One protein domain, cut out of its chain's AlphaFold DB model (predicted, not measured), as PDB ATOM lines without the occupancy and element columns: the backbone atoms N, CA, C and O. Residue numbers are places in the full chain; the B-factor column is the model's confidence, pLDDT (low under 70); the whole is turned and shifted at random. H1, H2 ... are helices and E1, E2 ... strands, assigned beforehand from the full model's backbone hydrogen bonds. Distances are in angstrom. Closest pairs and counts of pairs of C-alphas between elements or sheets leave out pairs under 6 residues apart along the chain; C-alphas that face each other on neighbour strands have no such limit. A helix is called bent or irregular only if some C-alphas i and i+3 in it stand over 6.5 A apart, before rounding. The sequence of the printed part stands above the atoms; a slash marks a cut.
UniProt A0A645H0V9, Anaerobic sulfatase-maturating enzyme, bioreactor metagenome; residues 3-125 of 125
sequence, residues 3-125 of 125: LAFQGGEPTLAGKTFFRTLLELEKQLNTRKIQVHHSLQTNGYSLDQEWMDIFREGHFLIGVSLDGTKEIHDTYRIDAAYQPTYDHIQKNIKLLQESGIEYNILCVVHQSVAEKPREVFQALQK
ATOM      1  N   LEU A   3      39.646   0.649  82.934       97.12
ATOM      2  CA  LEU A   3      39.216  -0.341  83.911       97.12
ATOM      3  C   LEU A   3      40.308  -0.465  84.971       97.12
ATOM      4  O   LEU A   3      41.418  -0.905  84.682       97.12
ATOM      5  N   ALA A   4      39.985  -0.033  86.187       97.50
ATOM      6  CA  ALA A   4      40.888  -0.082  87.327       97.50
ATOM      7  C   ALA A   4      40.402  -1.138  88.323       97.50
ATOM      8  O   ALA A   4      39.299  -1.030  88.863       97.50
ATOM      9  N   PHE A   5      41.232  -2.144  88.577       97.75
ATOM     10  CA  PHE A   5      40.963  -3.224  89.517       97.75
ATOM     11  C   PHE A   5      41.609  -2.900  90.863       97.75
ATOM     12  O   PHE A   5      42.828  -2.767  90.971       97.75
ATOM     13  N   GLN A   6      40.773  -2.753  91.886       93.94
ATOM     14  CA  GLN A   6      41.161  -2.487  93.273       93.94
ATOM     15  C   GLN A   6      40.255  -3.307  94.213       93.94
ATOM     16  O   GLN A   6      39.456  -4.122  93.749       93.94
ATOM     17  N   GLY A   7      40.353  -3.098  95.527       89.62
ATOM     18  CA  GLY A   7      39.538  -3.782  96.535       89.62
ATOM     19  C   GLY A   7      40.395  -4.212  97.716       89.62
ATOM     20  O   GLY A   7      41.270  -3.461  98.131       89.62
ATOM     21  N   GLY A   8      40.149  -5.415  98.244       91.00
ATOM     22  CA  GLY A   8      41.096  -6.074  99.148       91.00
ATOM     23  C   GLY A   8      42.388  -6.400  98.399       91.00
ATOM     24  O   GLY A   8      43.284  -5.572  98.309       91.00
ATOM     25  N   GLU A   9      42.457  -7.589  97.805       96.00
ATOM     26  CA  GLU A   9      43.540  -7.955  96.888       96.00
ATOM     27  C   GLU A   9      42.943  -8.500  95.580       96.00
ATOM     28  O   GLU A   9      42.415  -9.616  95.581       96.00
ATOM     29  N   PRO A  10      42.974  -7.744  94.464       96.50
ATOM     30  CA  PRO A  10      42.324  -8.156  93.222       96.50
ATOM     31  C   PRO A  10      42.926  -9.423  92.610       96.50
ATOM     32  O   PRO A  10      42.199 -10.154  91.937       96.50
ATOM     33  N   THR A  11      44.197  -9.765  92.876       96.31
ATOM     34  CA  THR A  11      44.760 -11.037  92.383       96.31
ATOM     35  C   THR A  11      44.058 -12.262  92.980       96.31
ATOM     36  O   THR A  11      44.127 -13.347  92.406       96.31
ATOM     37  N   LEU A  12      43.332 -12.111  94.098       96.25
ATOM     38  CA  LEU A  12      42.530 -13.189  94.689       96.25
ATOM     39  C   LEU A  12      41.294 -13.559  93.860       96.25
ATOM     40  O   LEU A  12      40.780 -14.662  94.027       96.25
ATOM     41  N   ALA A  13      40.843 -12.704  92.931       96.44
ATOM     42  CA  ALA A  13      39.826 -13.089  91.945       96.44
ATOM     43  C   ALA A  13      40.313 -14.228  91.024       96.44
ATOM     44  O   ALA A  13      39.509 -14.929  90.408       96.44
ATOM     45  N   GLY A  14      41.631 -14.441  90.970       96.19
ATOM     46  CA  GLY A  14      42.266 -15.530  90.250       96.19
ATOM     47  C   GLY A  14      42.538 -15.204  88.785       96.19
ATOM     48  O   GLY A  14      41.887 -14.379  88.151       96.19
ATOM     49  N   LYS A  15      43.518 -15.902  88.218       97.75
ATOM     50  CA  LYS A  15      43.999 -15.686  86.845       97.75
ATOM     51  C   LYS A  15      42.930 -15.961  85.789       97.75
ATOM     52  O   LYS A  15      42.857 -15.256  84.786       97.75
ATOM     53  N   THR A  16      42.064 -16.946  86.036       98.19
ATOM     54  CA  THR A  16      40.932 -17.274  85.157       98.19
ATOM     55  C   THR A  16      40.011 -16.077  84.963       98.19
ATOM     56  O   THR A  16      39.618 -15.807  83.834       98.19
ATOM     57  N   PHE A  17      39.732 -15.313  86.025       98.19
ATOM     58  CA  PHE A  17      38.898 -14.116  85.937       98.19
ATOM     59  C   PHE A  17      39.470 -13.106  84.934       98.19
ATOM     60  O   PHE A  17      38.759 -12.660  84.035       98.19
ATOM     61  N   PHE A  18      40.764 -12.794  85.038       98.19
ATOM     62  CA  PHE A  18      41.408 -11.812  84.161       98.19
ATOM     63  C   PHE A  18      41.568 -12.310  82.724       98.19
ATOM     64  O   PHE A  18      41.399 -11.527  81.793       98.19
ATOM     65  N   ARG A  19      41.814 -13.607  82.512       98.44
ATOM     66  CA  ARG A  19      41.803 -14.174  81.155       98.44
ATOM     67  C   ARG A  19      40.428 -14.081  80.507       98.44
ATOM     68  O   ARG A  19      40.322 -13.645  79.367       98.44
ATOM     69  N   THR A  20      39.378 -14.445  81.243       98.44
ATOM     70  CA  THR A  20      38.002 -14.335  80.750       98.44
ATOM     71  C   THR A  20      37.627 -12.882  80.468       98.44
ATOM     72  O   THR A  20      36.992 -12.617  79.454       98.44
ATOM     73  N   LEU A  21      38.047 -11.935  81.312       97.94
ATOM     74  CA  LEU A  21      37.866 -10.505  81.058       97.94
ATOM     75  C   LEU A  21      38.464 -10.101  79.702       97.94
ATOM     76  O   LEU A  21      37.742  -9.569  78.862       97.94
ATOM     77  N   LEU A  22      39.750 -10.388  79.471       97.81
ATOM     78  CA  LEU A  22      40.441 -10.015  78.230       97.81
ATOM     79  C   LEU A  22      39.815 -10.685  76.997       97.81
ATOM     80  O   LEU A  22      39.665 -10.055  75.945       97.81
ATOM     81  N   GLU A  23      39.389 -11.944  77.127       97.88
ATOM     82  CA  GLU A  23      38.671 -12.649  76.066       97.88
ATOM     83  C   GLU A  23      37.331 -11.974  75.741       97.88
ATOM     84  O   GLU A  23      37.042 -11.699  74.570       97.88
ATOM     85  N   LEU A  24      36.528 -11.662  76.761       97.44
ATOM     86  CA  LEU A  24      35.235 -11.001  76.586       97.44
ATOM     87  C   LEU A  24      35.396  -9.605  75.990       97.44
ATOM     88  O   LEU A  24      34.629  -9.228  75.107       97.44
ATOM     89  N   GLU A  25      36.403  -8.844  76.407       96.38
ATOM     90  CA  GLU A  25      36.690  -7.541  75.814       96.38
ATOM     91  C   GLU A  25      37.009  -7.653  74.328       96.38
ATOM     92  O   GLU A  25      36.443  -6.913  73.519       96.38
ATOM     93  N   LYS A  26      37.851  -8.615  73.939       94.88
ATOM     94  CA  LYS A  26      38.180  -8.862  72.532       94.88
ATOM     95  C   LYS A  26      36.944  -9.239  71.709       94.88
ATOM     96  O   LYS A  26      36.826  -8.806  70.564       94.88
ATOM     97  N   GLN A  27      36.033 -10.029  72.278       97.19
ATOM     98  CA  GLN A  27      34.802 -10.461  71.608       97.19
ATOM     99  C   GLN A  27      33.754  -9.341  71.510       97.19
ATOM    100  O   GLN A  27      33.098  -9.191  70.479       97.19
ATOM    101  N   LEU A  28      33.585  -8.552  72.574       96.50
ATOM    102  CA  LEU A  28      32.472  -7.610  72.715       96.50
ATOM    103  C   LEU A  28      32.815  -6.185  72.264       96.50
ATOM    104  O   LEU A  28      31.906  -5.414  71.935       96.50
ATOM    105  N   ASN A  29      34.097  -5.818  72.183       96.12
ATOM    106  CA  ASN A  29      34.547  -4.488  71.764       96.12
ATOM    107  C   ASN A  29      34.471  -4.282  70.235       96.12
ATOM    108  O   ASN A  29      35.440  -3.932  69.559       96.12
ATOM    109  N   THR A  30      33.271  -4.447  69.678       95.00
ATOM    110  CA  THR A  30      32.960  -4.274  68.246       95.00
ATOM    111  C   THR A  30      33.270  -2.869  67.724       95.00
ATOM    112  O   THR A  30      33.552  -2.689  66.541       95.00
ATOM    113  N   ARG A  31      33.261  -1.867  68.612       95.12
ATOM    114  CA  ARG A  31      33.562  -0.463  68.296       95.12
ATOM    115  C   ARG A  31      35.052  -0.119  68.378       95.12
ATOM    116  O   ARG A  31      35.397   1.032  68.130       95.12
ATOM    117  N   LYS A  32      35.920  -1.086  68.711       93.94
ATOM    118  CA  LYS A  32      37.379  -0.908  68.842       93.94
ATOM    119  C   LYS A  32      37.754   0.273  69.744       93.94
ATOM    120  O   LYS A  32      38.676   1.032  69.453       93.94
ATOM    121  N   ILE A  33      37.004   0.449  70.829       95.44
ATOM    122  CA  ILE A  33      37.285   1.473  71.833       95.44
ATOM    123  C   ILE A  33      38.620   1.116  72.482       95.44
ATOM    124  O   ILE A  33      38.831  -0.033  72.859       95.44
ATOM    125  N   GLN A  34      39.513   2.088  72.635       95.00
ATOM    126  CA  GLN A  34      40.751   1.868  73.374       95.00
ATOM    127  C   GLN A  34      40.426   1.580  74.847       95.00
ATOM    128  O   GLN A  34      39.743   2.382  75.499       95.00
ATOM    129  N   VAL A  35      40.887   0.439  75.357       96.19
ATOM    130  CA  VAL A  35      40.725   0.027  76.756       96.19
ATOM    131  C   VAL A  35      42.092   0.058  77.425       96.19
ATOM    132  O   VAL A  35      43.056  -0.468  76.878       96.19
ATOM    133  N   HIS A  36      42.173   0.711  78.580       96.81
ATOM    134  CA  HIS A  36      43.358   0.708  79.427       96.81
ATOM    135  C   HIS A  36      43.043  -0.022  80.722       96.81
ATOM    136  O   HIS A  36      42.002   0.233  81.339       96.81
ATOM    137  N   HIS A  37      43.968  -0.875  81.145       98.44
ATOM    138  CA  HIS A  37      43.848  -1.643  82.370       98.44
ATOM    139  C   HIS A  37      44.820  -1.134  83.420       98.44
ATOM    140  O   HIS A  37      45.990  -0.879  83.135       98.44
ATOM    141  N   SER A  38      44.348  -1.027  84.654       98.12
ATOM    142  CA  SER A  38      45.222  -0.856  85.805       98.12
ATOM    143  C   SER A  38      44.809  -1.774  86.940       98.12
ATOM    144  O   SER A  38      43.628  -2.071  87.114       98.12
ATOM    145  N   LEU A  39      45.781  -2.254  87.709       98.31
ATOM    146  CA  LEU A  39      45.537  -3.154  88.832       98.31
ATOM    147  C   LEU A  39      46.368  -2.723  90.035       98.31
ATOM    148  O   LEU A  39      47.588  -2.637  89.941       98.31
ATOM    149  N   GLN A  40      45.705  -2.462  91.160       98.19
ATOM    150  CA  GLN A  40      46.347  -2.145  92.434       98.19
ATOM    151  C   GLN A  40      46.469  -3.414  93.274       98.19
ATOM    152  O   GLN A  40      45.455  -3.988  93.655       98.19
ATOM    153  N   THR A  41      47.687  -3.820  93.608       97.75
ATOM    154  CA  THR A  41      47.967  -5.037  94.376       97.75
ATOM    155  C   THR A  41      48.899  -4.752  95.553       97.75
ATOM    156  O   THR A  41      49.677  -3.788  95.571       97.75
ATOM    157  N   ASN A  42      48.840  -5.607  96.566       96.56
ATOM    158  CA  ASN A  42      49.873  -5.723  97.585       96.56
ATOM    159  C   ASN A  42      51.176  -6.330  97.029       96.56
ATOM    160  O   ASN A  42      52.197  -6.267  97.700       96.56
ATOM    161  N   GLY A  43      51.158  -6.882  95.810       94.94
ATOM    162  CA  GLY A  43      52.333  -7.417  95.123       94.94
ATOM    163  C   GLY A  43      52.793  -8.780  95.637       94.94
ATOM    164  O   GLY A  43      53.826  -9.269  95.191       94.94
ATOM    165  N   TYR A  44      52.055  -9.411  96.552       94.69
ATOM    166  CA  TYR A  44      52.474 -10.647  97.207       94.69
ATOM    167  C   TYR A  44      52.296 -11.878  96.309       94.69
ATOM    168  O   TYR A  44      53.186 -12.717  96.200       94.69
ATOM    169  N   SER A  45      51.170 -11.995  95.612       92.19
ATOM    170  CA  SER A  45      50.825 -13.202  94.844       92.19
ATOM    171  C   SER A  45      51.092 -13.047  93.346       92.19
ATOM    172  O   SER A  45      50.201 -13.294  92.533       92.19
ATOM    173  N   LEU A  46      52.305 -12.622  92.973       96.38
ATOM    174  CA  LEU A  46      52.712 -12.451  91.574       96.38
ATOM    175  C   LEU A  46      53.674 -13.558  91.130       96.38
ATOM    176  O   LEU A  46      54.608 -13.915  91.842       96.38
ATOM    177  N   ASP A  47      53.443 -14.084  89.932       95.94
ATOM    178  CA  ASP A  47      54.277 -15.098  89.292       95.94
ATOM    179  C   ASP A  47      54.317 -14.887  87.772       95.94
ATOM    180  O   ASP A  47      53.756 -13.924  87.248       95.94
ATOM    181  N   GLN A  48      55.002 -15.781  87.055       96.25
ATOM    182  CA  GLN A  48      55.201 -15.652  85.612       96.25
ATOM    183  C   GLN A  48      53.884 -15.591  84.825       96.25
ATOM    184  O   GLN A  48      53.770 -14.850  83.857       96.25
ATOM    185  N   GLU A  49      52.870 -16.333  85.261       97.56
ATOM    186  CA  GLU A  49      51.585 -16.382  84.571       97.56
ATOM    187  C   GLU A  49      50.816 -15.060  84.723       97.56
ATOM    188  O   GLU A  49      50.111 -14.639  83.806       97.56
ATOM    189  N   TRP A  50      50.991 -14.364  85.852       98.25
ATOM    190  CA  TRP A  50      50.515 -12.989  85.991       98.25
ATOM    191  C   TRP A  50      51.218 -12.035  85.032       98.25
ATOM    192  O   TRP A  50      50.551 -11.188  84.445       98.25
ATOM    193  N   MET A  51      52.530 -12.187  84.822       98.12
ATOM    194  CA  MET A  51      53.262 -11.351  83.860       98.12
ATOM    195  C   MET A  51      52.697 -11.504  82.449       98.12
ATOM    196  O   MET A  51      52.583 -10.521  81.720       98.12
ATOM    197  N   ASP A  52      52.304 -12.720  82.073       98.00
ATOM    198  CA  ASP A  52      51.706 -12.987  80.767       98.00
ATOM    199  C   ASP A  52      50.334 -12.317  80.626       98.00
ATOM    200  O   ASP A  52      50.087 -11.651  79.622       98.00
ATOM    201  N   ILE A  53      49.490 -12.393  81.662       98.31
ATOM    202  CA  ILE A  53      48.187 -11.705  81.704       98.31
ATOM    203  C   ILE A  53      48.365 -10.185  81.630       98.31
ATOM    204  O   ILE A  53      47.681  -9.509  80.860       98.31
ATOM    205  N   PHE A  54      49.295  -9.631  82.411       98.31
ATOM    206  CA  PHE A  54      49.553  -8.193  82.429       98.31
ATOM    207  C   PHE A  54      50.071  -7.695  81.084       98.31
ATOM    208  O   PHE A  54      49.665  -6.623  80.634       98.31
ATOM    209  N   ARG A  55      50.916  -8.485  80.415       97.69
ATOM    210  CA  ARG A  55      51.433  -8.169  79.083       97.69
ATOM    211  C   ARG A  55      50.344  -8.225  78.020       97.69
ATOM    212  O   ARG A  55      50.260  -7.308  77.212       97.69
ATOM    213  N   GLU A  56      49.520  -9.272  78.028       96.94
ATOM    214  CA  GLU A  56      48.412  -9.433  77.081       96.94
ATOM    215  C   GLU A  56      47.399  -8.288  77.204       96.94
ATOM    216  O   GLU A  56      46.957  -7.735  76.199       96.94
ATOM    217  N   GLY A  57      47.069  -7.900  78.438       96.81
ATOM    218  CA  GLY A  57      46.117  -6.828  78.710       96.81
ATOM    219  C   GLY A  57      46.711  -5.420  78.754       96.81
ATOM    220  O   GLY A  57      45.958  -4.477  78.986       96.81
ATOM    221  N   HIS A  58      48.024  -5.251  78.570       96.38
ATOM    222  CA  HIS A  58      48.726  -3.972  78.753       96.38
ATOM    223  C   HIS A  58      48.369  -3.275  80.081       96.38
ATOM    224  O   HIS A  58      47.977  -2.106  80.111       96.38
ATOM    225  N   PHE A  59      48.451  -4.022  81.183       98.25
ATOM    226  CA  PHE A  59      48.133  -3.513  82.513       98.25
ATOM    227  C   PHE A  59      49.223  -2.578  83.041       98.25
ATOM    228  O   PHE A  59      50.402  -2.926  83.033       98.25
ATOM    229  N   LEU A  60      48.797  -1.454  83.618       98.19
ATOM    230  CA  LEU A  60      49.608  -0.662  84.538       98.19
ATOM    231  C   LEU A  60      49.417  -1.182  85.969       98.19
ATOM    232  O   LEU A  60      48.307  -1.133  86.512       98.19
ATOM    233  N   ILE A  61      50.489  -1.652  86.601       98.38
ATOM    234  CA  ILE A  61      50.416  -2.256  87.937       98.38
ATOM    235  C   ILE A  61      50.751  -1.230  89.021       98.38
ATOM    236  O   ILE A  61      51.805  -0.614  89.008       98.38
ATOM    237  N   GLY A  62      49.876  -1.047  90.001       97.88
ATOM    238  CA  GLY A  62      50.182  -0.311  91.222       97.88
ATOM    239  C   GLY A  62      50.578  -1.279  92.330       97.88
ATOM    240  O   GLY A  62      49.749  -2.073  92.771       97.88
ATOM    241  N   VAL A  63      51.828  -1.227  92.790       97.56
ATOM    242  CA  VAL A  63      52.332  -2.087  93.869       97.56
ATOM    243  C   VAL A  63      52.409  -1.297  95.165       97.56
ATOM    244  O   VAL A  63      52.954  -0.194  95.212       97.56
ATOM    245  N   SER A  64      51.860  -1.867  96.231       96.62
ATOM    246  CA  SER A  64      51.862  -1.236  97.547       96.62
ATOM    247  C   SER A  64      53.189  -1.484  98.271       96.62
ATOM    248  O   SER A  64      53.488  -2.620  98.636       96.62
ATOM    249  N   LEU A  65      53.977  -0.432  98.499       96.44
ATOM    250  CA  LEU A  65      55.285  -0.508  99.154       96.44
ATOM    251  C   LEU A  65      55.541   0.782  99.943       96.44
ATOM    252  O   LEU A  65      55.485   1.877  99.388       96.44
ATOM    253  N   ASP A  66      55.869   0.646 101.228       95.00
ATOM    254  CA  ASP A  66      55.893   1.756 102.188       95.00
ATOM    255  C   ASP A  66      57.339   2.043 102.613       95.00
ATOM    256  O   ASP A  66      57.754   1.792 103.740       95.00
ATOM    257  N   GLY A  67      58.139   2.542 101.670       94.31
ATOM    258  CA  GLY A  67      59.500   2.996 101.944       94.31
ATOM    259  C   GLY A  67      60.483   1.889 102.317       94.31
ATOM    260  O   GLY A  67      60.712   0.965 101.541       94.31
ATOM    261  N   THR A  68      61.143   2.038 103.467       96.12
ATOM    262  CA  THR A  68      62.169   1.095 103.929       96.12
ATOM    263  C   THR A  68      61.540  -0.205 104.428       96.12
ATOM    264  O   THR A  68      60.378  -0.235 104.827       96.12
ATOM    265  N   LYS A  69      62.336  -1.279 104.477       96.44
ATOM    266  CA  LYS A  69      61.910  -2.579 105.014       96.44
ATOM    267  C   LYS A  69      61.277  -2.477 106.401       96.44
ATOM    268  O   LYS A  69      60.192  -2.995 106.617       96.44
ATOM    269  N   GLU A  70      61.944  -1.773 107.313       96.06
ATOM    270  CA  GLU A  70      61.476  -1.569 108.688       96.06
ATOM    271  C   GLU A  70      60.086  -0.915 108.724       96.06
ATOM    272  O   GLU A  70      59.191  -1.389 109.421       96.06
ATOM    273  N   ILE A  71      59.892   0.152 107.942       95.75
ATOM    274  CA  ILE A  71      58.622   0.882 107.880       95.75
ATOM    275  C   ILE A  71      57.534  -0.005 107.275       95.75
ATOM    276  O   ILE A  71      56.463  -0.143 107.861       95.75
ATOM    277  N   HIS A  72      57.817  -0.641 106.140       96.69
ATOM    278  CA  HIS A  72      56.860  -1.490 105.448       96.69
ATOM    279  C   HIS A  72      56.410  -2.674 106.307       96.69
ATOM    280  O   HIS A  72      55.213  -2.852 106.521       96.69
ATOM    281  N   ASP A  73      57.353  -3.443 106.855       96.94
ATOM    282  CA  ASP A  73      57.056  -4.652 107.630       96.94
ATOM    283  C   ASP A  73      56.379  -4.348 108.979       96.94
ATOM    284  O   ASP A  73      55.770  -5.236 109.568       96.94
ATOM    285  N   THR A  74      56.421  -3.099 109.459       94.94
ATOM    286  CA  THR A  74      55.673  -2.684 110.662       94.94
ATOM    287  C   THR A  74      54.158  -2.709 110.432       94.94
ATOM    288  O   THR A  74      53.402  -3.041 111.344       94.94
ATOM    289  N   TYR A  75      53.701  -2.350 109.227       92.12
ATOM    290  CA  TYR A  75      52.272  -2.181 108.923       92.12
ATOM    291  C   TYR A  75      51.740  -3.189 107.901       92.12
ATOM    292  O   TYR A  75      50.532  -3.427 107.848       92.12
ATOM    293  N   ARG A  76      52.615  -3.784 107.087       93.25
ATOM    294  CA  ARG A  76      52.267  -4.726 106.018       93.25
ATOM    295  C   ARG A  76      52.836  -6.100 106.324       93.25
ATOM    296  O   ARG A  76      53.892  -6.496 105.839       93.25
ATOM    297  N   ILE A  77      52.076  -6.819 107.133       95.50
ATOM    298  CA  ILE A  77      52.312  -8.214 107.486       95.50
ATOM    299  C   ILE A  77      51.260  -9.107 106.836       95.50
ATOM    300  O   ILE A  77      50.156  -8.658 106.513       95.50
ATOM    301  N   ASP A  78      51.600 -10.374 106.633       94.06
ATOM    302  CA  ASP A  78      50.643 -11.358 106.138       94.06
ATOM    303  C   ASP A  78      49.674 -11.836 107.243       94.06
ATOM    304  O   ASP A  78      49.743 -11.431 108.407       94.06
ATOM    305  N   ALA A  79      48.754 -12.734 106.886       92.06
ATOM    306  CA  ALA A  79      47.798 -13.311 107.836       92.06
ATOM    307  C   ALA A  79      48.455 -14.173 108.938       92.06
ATOM    308  O   ALA A  79      47.802 -14.496 109.932       92.06
ATOM    309  N   ALA A  80      49.727 -14.547 108.769       95.25
ATOM    310  CA  ALA A  80      50.555 -15.255 109.741       95.25
ATOM    311  C   ALA A  80      51.517 -14.308 110.493       95.25
ATOM    312  O   ALA A  80      52.443 -14.775 111.166       95.25
ATOM    313  N   TYR A  81      51.283 -12.992 110.412       94.00
ATOM    314  CA  TYR A  81      52.082 -11.940 111.042       94.00
ATOM    315  C   TYR A  81      53.554 -11.931 110.599       94.00
ATOM    316  O   TYR A  81      54.431 -11.506 111.352       94.00
ATOM    317  N   GLN A  82      53.838 -12.416 109.388       96.56
ATOM    318  CA  GLN A  82      55.178 -12.410 108.810       96.56
ATOM    319  C   GLN A  82      55.434 -11.132 107.998       96.56
ATOM    320  O   GLN A  82      54.505 -10.596 107.386       96.56
ATOM    321  N   PRO A  83      56.693 -10.653 107.965       96.94
ATOM    322  CA  PRO A  83      57.097  -9.530 107.123       96.94
ATOM    323  C   PRO A  83      56.902  -9.851 105.635       96.94
ATOM    324  O   PRO A  83      57.096 -10.991 105.207       96.94
ATOM    325  N   THR A  84      56.561  -8.843 104.831       97.62
ATOM    326  CA  THR A  84      56.229  -9.027 103.405       97.62
ATOM    327  C   THR A  84      57.181  -8.309 102.448       97.62
ATOM    328  O   THR A  84      57.200  -8.632 101.257       97.62
ATOM    329  N   TYR A  85      58.035  -7.408 102.947       97.25
ATOM    330  CA  TYR A  85      58.882  -6.541 102.125       97.25
ATOM    331  C   TYR A  85      59.769  -7.304 101.135       97.25
ATOM    332  O   TYR A  85      59.756  -7.009  99.941       97.25
ATOM    333  N   ASP A  86      60.531  -8.301 101.601       96.38
ATOM    334  CA  ASP A  86      61.477  -9.033 100.740       96.38
ATOM    335  C   ASP A  86      60.754  -9.786  99.617       96.38
ATOM    336  O   ASP A  86      61.237  -9.868  98.484       96.38
ATOM    337  N   HIS A  87      59.575 -10.324  99.931       96.00
ATOM    338  CA  HIS A  87      58.752 -11.053  98.979       96.00
ATOM    339  C   HIS A  87      58.171 -10.112  97.919       96.00
ATOM    340  O   HIS A  87      58.248 -10.398  96.723       96.00
ATOM    341  N   ILE A  88      57.682  -8.941  98.333       96.19
ATOM    342  CA  ILE A  88      57.183  -7.907  97.418       96.19
ATOM    343  C   ILE A  88      58.315  -7.364  96.538       96.19
ATOM    344  O   ILE A  88      58.134  -7.235  95.331       96.19
ATOM    345  N   GLN A  89      59.506  -7.120  97.090       95.94
ATOM    346  CA  GLN A  89      60.683  -6.692  96.320       95.94
ATOM    347  C   GLN A  89      61.073  -7.709  95.242       95.94
ATOM    348  O   GLN A  89      61.358  -7.331  94.104       95.94
ATOM    349  N   LYS A  90      61.037  -9.009  95.562       96.25
ATOM    350  CA  LYS A  90      61.270 -10.074  94.576       96.25
ATOM    351  C   LYS A  90      60.254 -10.013  93.431       96.25
ATOM    352  O   LYS A  90      60.631 -10.173  92.272       96.25
ATOM    353  N   ASN A  91      58.990  -9.757  93.739       96.75
ATOM    354  CA  ASN A  91      57.930  -9.686  92.736       96.75
ATOM    355  C   ASN A  91      57.963  -8.381  91.923       96.75
ATOM    356  O   ASN A  91      57.670  -8.401  90.730       96.75
ATOM    357  N   ILE A  92      58.391  -7.266  92.520       96.31
ATOM    358  CA  ILE A  92      58.706  -6.030  91.787       96.31
ATOM    359  C   ILE A  92      59.829  -6.292  90.783       96.31
ATOM    360  O   ILE A  92      59.715  -5.908  89.621       96.31
ATOM    361  N   LYS A  93      60.875  -7.018  91.188       95.81
ATOM    362  CA  LYS A  93      61.946  -7.411  90.269       95.81
ATOM    363  C   LYS A  93      61.421  -8.257  89.105       95.81
ATOM    364  O   LYS A  93      61.837  -8.048  87.974       95.81
ATOM    365  N   LEU A  94      60.471  -9.159  89.358       96.62
ATOM    366  CA  LEU A  94      59.824  -9.937  88.299       96.62
ATOM    367  C   LEU A  94      59.051  -9.046  87.308       96.62
ATOM    368  O   LEU A  94      59.139  -9.278  86.102       96.62
ATOM    369  N   LEU A  95      58.340  -8.018  87.792       96.88
ATOM    370  CA  LEU A  95      57.679  -7.017  86.941       96.88
ATOM    371  C   LEU A  95      58.704  -6.271  86.069       96.88
ATOM    372  O   LEU A  95      58.516  -6.182  84.854       96.88
ATOM    373  N   GLN A  96      59.806  -5.810  86.674       95.69
ATOM    374  CA  GLN A  96      60.908  -5.126  85.984       95.69
ATOM    375  C   GLN A  96      61.536  -6.008  84.895       95.69
ATOM    376  O   GLN A  96      61.627  -5.599  83.739       95.69
ATOM    377  N   GLU A  97      61.935  -7.235  85.244       96.62
ATOM    378  CA  GLU A  97      62.548  -8.205  84.324       96.62
ATOM    379  C   GLU A  97      61.592  -8.608  83.188       96.62
ATOM    380  O   GLU A  97      62.029  -8.903  82.077       96.62
ATOM    381  N   SER A  98      60.282  -8.575  83.447       96.69
ATOM    382  CA  SER A  98      59.233  -8.884  82.471       96.69
ATOM    383  C   SER A  98      58.813  -7.699  81.597       96.69
ATOM    384  O   SER A  98      57.981  -7.894  80.700       96.69
ATOM    385  N   GLY A  99      59.356  -6.502  81.850       96.62
ATOM    386  CA  GLY A  99      59.020  -5.266  81.140       96.62
ATOM    387  C   GLY A  99      57.592  -4.773  81.388       96.62
ATOM    388  O   GLY A  99      57.020  -4.126  80.513       96.62
ATOM    389  N   ILE A 100      56.989  -5.119  82.531       97.88
ATOM    390  CA  ILE A 100      55.641  -4.672  82.899       97.88
ATOM    391  C   ILE A 100      55.731  -3.299  83.562       97.88
ATOM    392  O   ILE A 100      56.484  -3.111  84.518       97.88
ATOM    393  N   GLU A 101      54.945  -2.343  83.069       97.38
ATOM    394  CA  GLU A 101      54.872  -1.008  83.654       97.38
ATOM    395  C   GLU A 101      54.226  -1.064  85.040       97.38
ATOM    396  O   GLU A 101      53.150  -1.642  85.231       97.38
ATOM    397  N   TYR A 102      54.872  -0.430  86.019       97.62
ATOM    398  CA  TYR A 102      54.350  -0.363  87.372       97.62
ATOM    399  C   TYR A 102      54.644   0.973  88.053       97.62
ATOM    400  O   TYR A 102      55.594   1.679  87.720       97.62
ATOM    401  N   ASN A 103      53.823   1.285  89.050       96.94
ATOM    402  CA  ASN A 103      53.993   2.384  89.985       96.94
ATOM    403  C   ASN A 103      54.115   1.831  91.402       96.94
ATOM    404  O   ASN A 103      53.511   0.810  91.737       96.94
ATOM    405  N   ILE A 104      54.826   2.558  92.260       96.38
ATOM    406  CA  ILE A 104      54.788   2.325  93.700       96.38
ATOM    407  C   ILE A 104      53.741   3.236  94.340       96.38
ATOM    408  O   ILE A 104      53.730   4.444  94.104       96.38
ATOM    409  N   LEU A 105      52.887   2.660  95.184       95.62
ATOM    410  CA  LEU A 105      51.987   3.396  96.061       95.62
ATOM    411  C   LEU A 105      52.460   3.231  97.506       95.62
ATOM    412  O   LEU A 105      52.402   2.137  98.064       95.62
ATOM    413  N   CYS A 106      52.905   4.342  98.089       96.06
ATOM    414  CA  CYS A 106      53.362   4.436  99.471       96.06
ATOM    415  C   CYS A 106      52.312   5.179 100.297       96.06
ATOM    416  O   CYS A 106      51.951   6.317  99.979       96.06
ATOM    417  N   VAL A 107      51.838   4.561 101.376       95.69
ATOM    418  CA  VAL A 107      50.965   5.226 102.345       95.69
ATOM    419  C   VAL A 107      51.825   6.093 103.259       95.69
ATOM    420  O   VAL A 107      52.795   5.627 103.847       95.69
ATOM    421  N   VAL A 108      51.474   7.372 103.392       95.19
ATOM    422  CA  VAL A 108      52.209   8.307 104.253       95.19
ATOM    423  C   VAL A 108      51.589   8.310 105.648       95.19
ATOM    424  O   VAL A 108      50.544   8.915 105.874       95.19
ATOM    425  N   HIS A 109      52.248   7.634 106.588       92.56
ATOM    426  CA  HIS A 109      51.956   7.683 108.025       92.56
ATOM    427  C   HIS A 109      53.131   8.314 108.794       92.56
ATOM    428  O   HIS A 109      54.135   8.699 108.195       92.56
ATOM    429  N   GLN A 110      53.018   8.431 110.123       94.62
ATOM    430  CA  GLN A 110      54.003   9.135 110.958       94.62
ATOM    431  C   GLN A 110      55.449   8.667 110.710       94.62
ATOM    432  O   GLN A 110      56.304   9.495 110.414       94.62
ATOM    433  N   SER A 111      55.716   7.358 110.723       93.50
ATOM    434  CA  SER A 111      57.070   6.818 110.509       93.50
ATOM    435  C   SER A 111      57.645   7.135 109.121       93.50
ATOM    436  O   SER A 111      58.853   7.315 108.985       93.50
ATOM    437  N   VAL A 112      56.795   7.246 108.090       93.44
ATOM    438  CA  VAL A 112      57.207   7.711 106.753       93.44
ATOM    439  C   VAL A 112      57.536   9.203 106.780       93.44
ATOM    440  O   VAL A 112      58.561   9.621 106.241       93.44
ATOM    441  N   ALA A 113      56.687  10.005 107.428       95.06
ATOM    442  CA  ALA A 113      56.851  11.453 107.528       95.06
ATOM    443  C   ALA A 113      58.077  11.871 108.360       95.06
ATOM    444  O   ALA A 113      58.657  12.923 108.099       95.06
ATOM    445  N   GLU A 114      58.495  11.048 109.324       96.62
ATOM    446  CA  GLU A 114      59.707  11.256 110.129       96.62
ATOM    447  C   GLU A 114      60.998  10.923 109.363       96.62
ATOM    448  O   GLU A 114      62.045  11.508 109.641       96.62
ATOM    449  N   LYS A 115      60.933  10.027 108.364       95.25
ATOM    450  CA  LYS A 115      62.091   9.555 107.579       95.25
ATOM    451  C   LYS A 115      61.923   9.744 106.053       95.25
ATOM    452  O   LYS A 115      62.220   8.826 105.283       95.25
ATOM    453  N   PRO A 116      61.513  10.924 105.548       94.88
ATOM    454  CA  PRO A 116      61.093  11.086 104.152       94.88
ATOM    455  C   PRO A 116      62.230  10.854 103.147       94.88
ATOM    456  O   PRO A 116      62.006  10.320 102.062       94.88
ATOM    457  N   ARG A 117      63.470  11.215 103.507       95.88
ATOM    458  CA  ARG A 117      64.645  11.011 102.645       95.88
ATOM    459  C   ARG A 117      64.992   9.532 102.491       95.88
ATOM    460  O   ARG A 117      65.274   9.098 101.381       95.88
ATOM    461  N   GLU A 118      64.971   8.779 103.587       95.81
ATOM    462  CA  GLU A 118      65.267   7.341 103.580       95.81
ATOM    463  C   GLU A 118      64.191   6.569 102.817       95.81
ATOM    464  O   GLU A 118      64.513   5.723 101.984       95.81
ATOM    465  N   VAL A 119      62.920   6.922 103.038       95.69
ATOM    466  CA  VAL A 119      61.782   6.374 102.291       95.69
ATOM    467  C   VAL A 119      61.959   6.627 100.799       95.69
ATOM    468  O   VAL A 119      61.925   5.685 100.013       95.69
ATOM    469  N   PHE A 120      62.219   7.872 100.398       94.69
ATOM    470  CA  PHE A 120      62.400   8.200  98.987       94.69
ATOM    471  C   PHE A 120      63.572   7.430  98.356       94.69
ATOM    472  O   PHE A 120      63.429   6.874  97.271       94.69
ATOM    473  N   GLN A 121      64.706   7.318  99.055       94.25
ATOM    474  CA  GLN A 121      65.860   6.539  98.590       94.25
ATOM    475  C   GLN A 121      65.572   5.035  98.474       94.25
ATOM    476  O   GLN A 121      66.133   4.375  97.600       94.25
ATOM    477  N   ALA A 122      64.719   4.484  99.339       92.62
ATOM    478  CA  ALA A 122      64.300   3.089  99.254       92.62
ATOM    479  C   ALA A 122      63.401   2.825  98.036       92.62
ATOM    480  O   ALA A 122      63.498   1.754  97.443       92.62
ATOM    481  N   LEU A 123      62.580   3.806  97.646       91.12
ATOM    482  CA  LEU A 123      61.618   3.694  96.544       91.12
ATOM    483  C   LEU A 123      62.183   4.048  95.160       91.12
ATOM    484  O   LEU A 123      61.549   3.745  94.157       91.12
ATOM    485  N   GLN A 124      63.350   4.692  95.081       82.62
ATOM    486  CA  GLN A 124      63.995   5.079  93.814       82.62
ATOM    487  C   GLN A 124      64.716   3.933  93.074       82.62
ATOM    488  O   GLN A 124      65.387   4.196  92.074       82.62
ATOM    489  N   LYS A 125      64.637   2.698  93.571       59.31
ATOM    490  CA  LYS A 125      65.336   1.527  93.018       59.31
ATOM    491  C   LYS A 125      64.445   0.733  92.071       59.31
ATOM    492  O   LYS A 125      65.007   0.189  91.097       59.31
TER     493      LYS A 125
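What this domain is: This is residues 3 to 125 of the 125 residues of the protein "Anaerobic sulfatase-maturating enzyme" of bioreactor metagenome (UniProt A0A645H0V9). A short, twisted wall of four parallel strands has helices along one side of it: H5 covers E3 and E4, H3 sits beside H5 and only grazes the wall, and H2 lies on the far side of H3. H2 and the loop after it make one end of the long axis, where residues 26 to 32 stick out; at the other end the short helices H4 and H6 lie past the ends of E3 and E4, and H7 folds back from there toward E4. The printed part has 123 residues, with seven named helices and four named strands in the order E1 H1 H2 E2 H3 E3 H4 H5 E4 H6 H7. The sheet's order is E1, E2, E3, E4, all parallel, and the class is mixed, helices and strands. The whole is only just compact, close to loose, with a radius of gyration of the C-alphas of 16.0 A, and its outline is elongated, with spans of 52 by 29 by 26 A.

Where its parts are: The printed part begins with strand E1, residues 3 to 5, whose C-alpha 3 is at (39.216, -0.341, 83.911). Helix H1, residues 10 to 13, is followed by H2, residues 15 to 28, the longest helix at 19.9 A. Strand E2, residues 36 to 41, is 16.7 A long. Helix H3, residues 48 to 56, measures 12.6 A, and strand E3, residues 59 to 64, 15.7 A. Helix H4, residues 69 to 75, is 10.4 A long. Helix H5, residues 85 to 97, runs 18.3 A from C-alpha 85 at (58.882, -6.541, 102.125). Strand E4, residues 102 to 105, measures 9.8 A. Helix H6 holds residues 110 to 114, and H7, residues 116 to 123, ends at C-alpha 123 at (61.618, 3.694, 96.544). No helix is bent or irregular.

How they stand to each other: In the sheet, E1 and E4 are edge strands. E1 and E2 are parallel at 10 degrees, with N 5 and O 38 within hydrogen-bond range at 2.8 A. E2 and E3 are parallel at 21 degrees, with N 41 and O 62 at 2.8 A. E3 and E4 are parallel at 29 degrees, with N 103 and O 61 at 2.8 A. Three strand-helix-strand units, parallel neighbour strands with helices between them along the chain, have right-handed crossovers: E1, H1 H2, E2; E2, H3, E3; and E3, H4 H5, E4. H5 and the sheet make two layers, a helix on one face of a sheet. H5 has a height over the sheet of 10.3 A and lies over E3 and only just over E4, on which 3 of its C-alphas fall. It runs along the strands, at 19 degrees to E3 on the local plane. H3 only grazes the sheet with residues 51 to 54, and is close to but not clearly touching H5, the closest C-alphas being those of Met 51 and Leu 95, 6.9 A apart. H2 touches H3 with residues 15 to 19 alone, at a shallow tilt of 16 degrees, the same way; the closest C-alphas, of Arg 19 and Ile 53, are 6.9 A apart. H1 only grazes the sheet and meets H2 only through their link. H4 touches H5, with residues 85 to 86 of H5 alone, at a steep tilt of 65 degrees; the closest C-alphas are those of Lys 69 and Tyr 85, 5.8 A apart. H6 is close to but not clearly touching H4, with the closest C-alphas, of Ile 71 and Ser 111, 6.7 A apart. H7 is not on the sheet; its closest C-alpha to E4 is that of Leu 123, 7.5 A from that of Ile 104. Every O i to N i+4 pair is within hydrogen-bond range in H2, H3, H5, H6 and H7, against 2 of 3 in H4, and H1 is too short for such a pair.

The domain as a whole: The two C-alphas farthest apart, those of Thr 30 and Glu 114, are 52.1 A apart. The printed part has no cut and no long link. The mean pLDDT of the printed part is 95.7, and residue 125, the chain's last, is the one printed residue under 70.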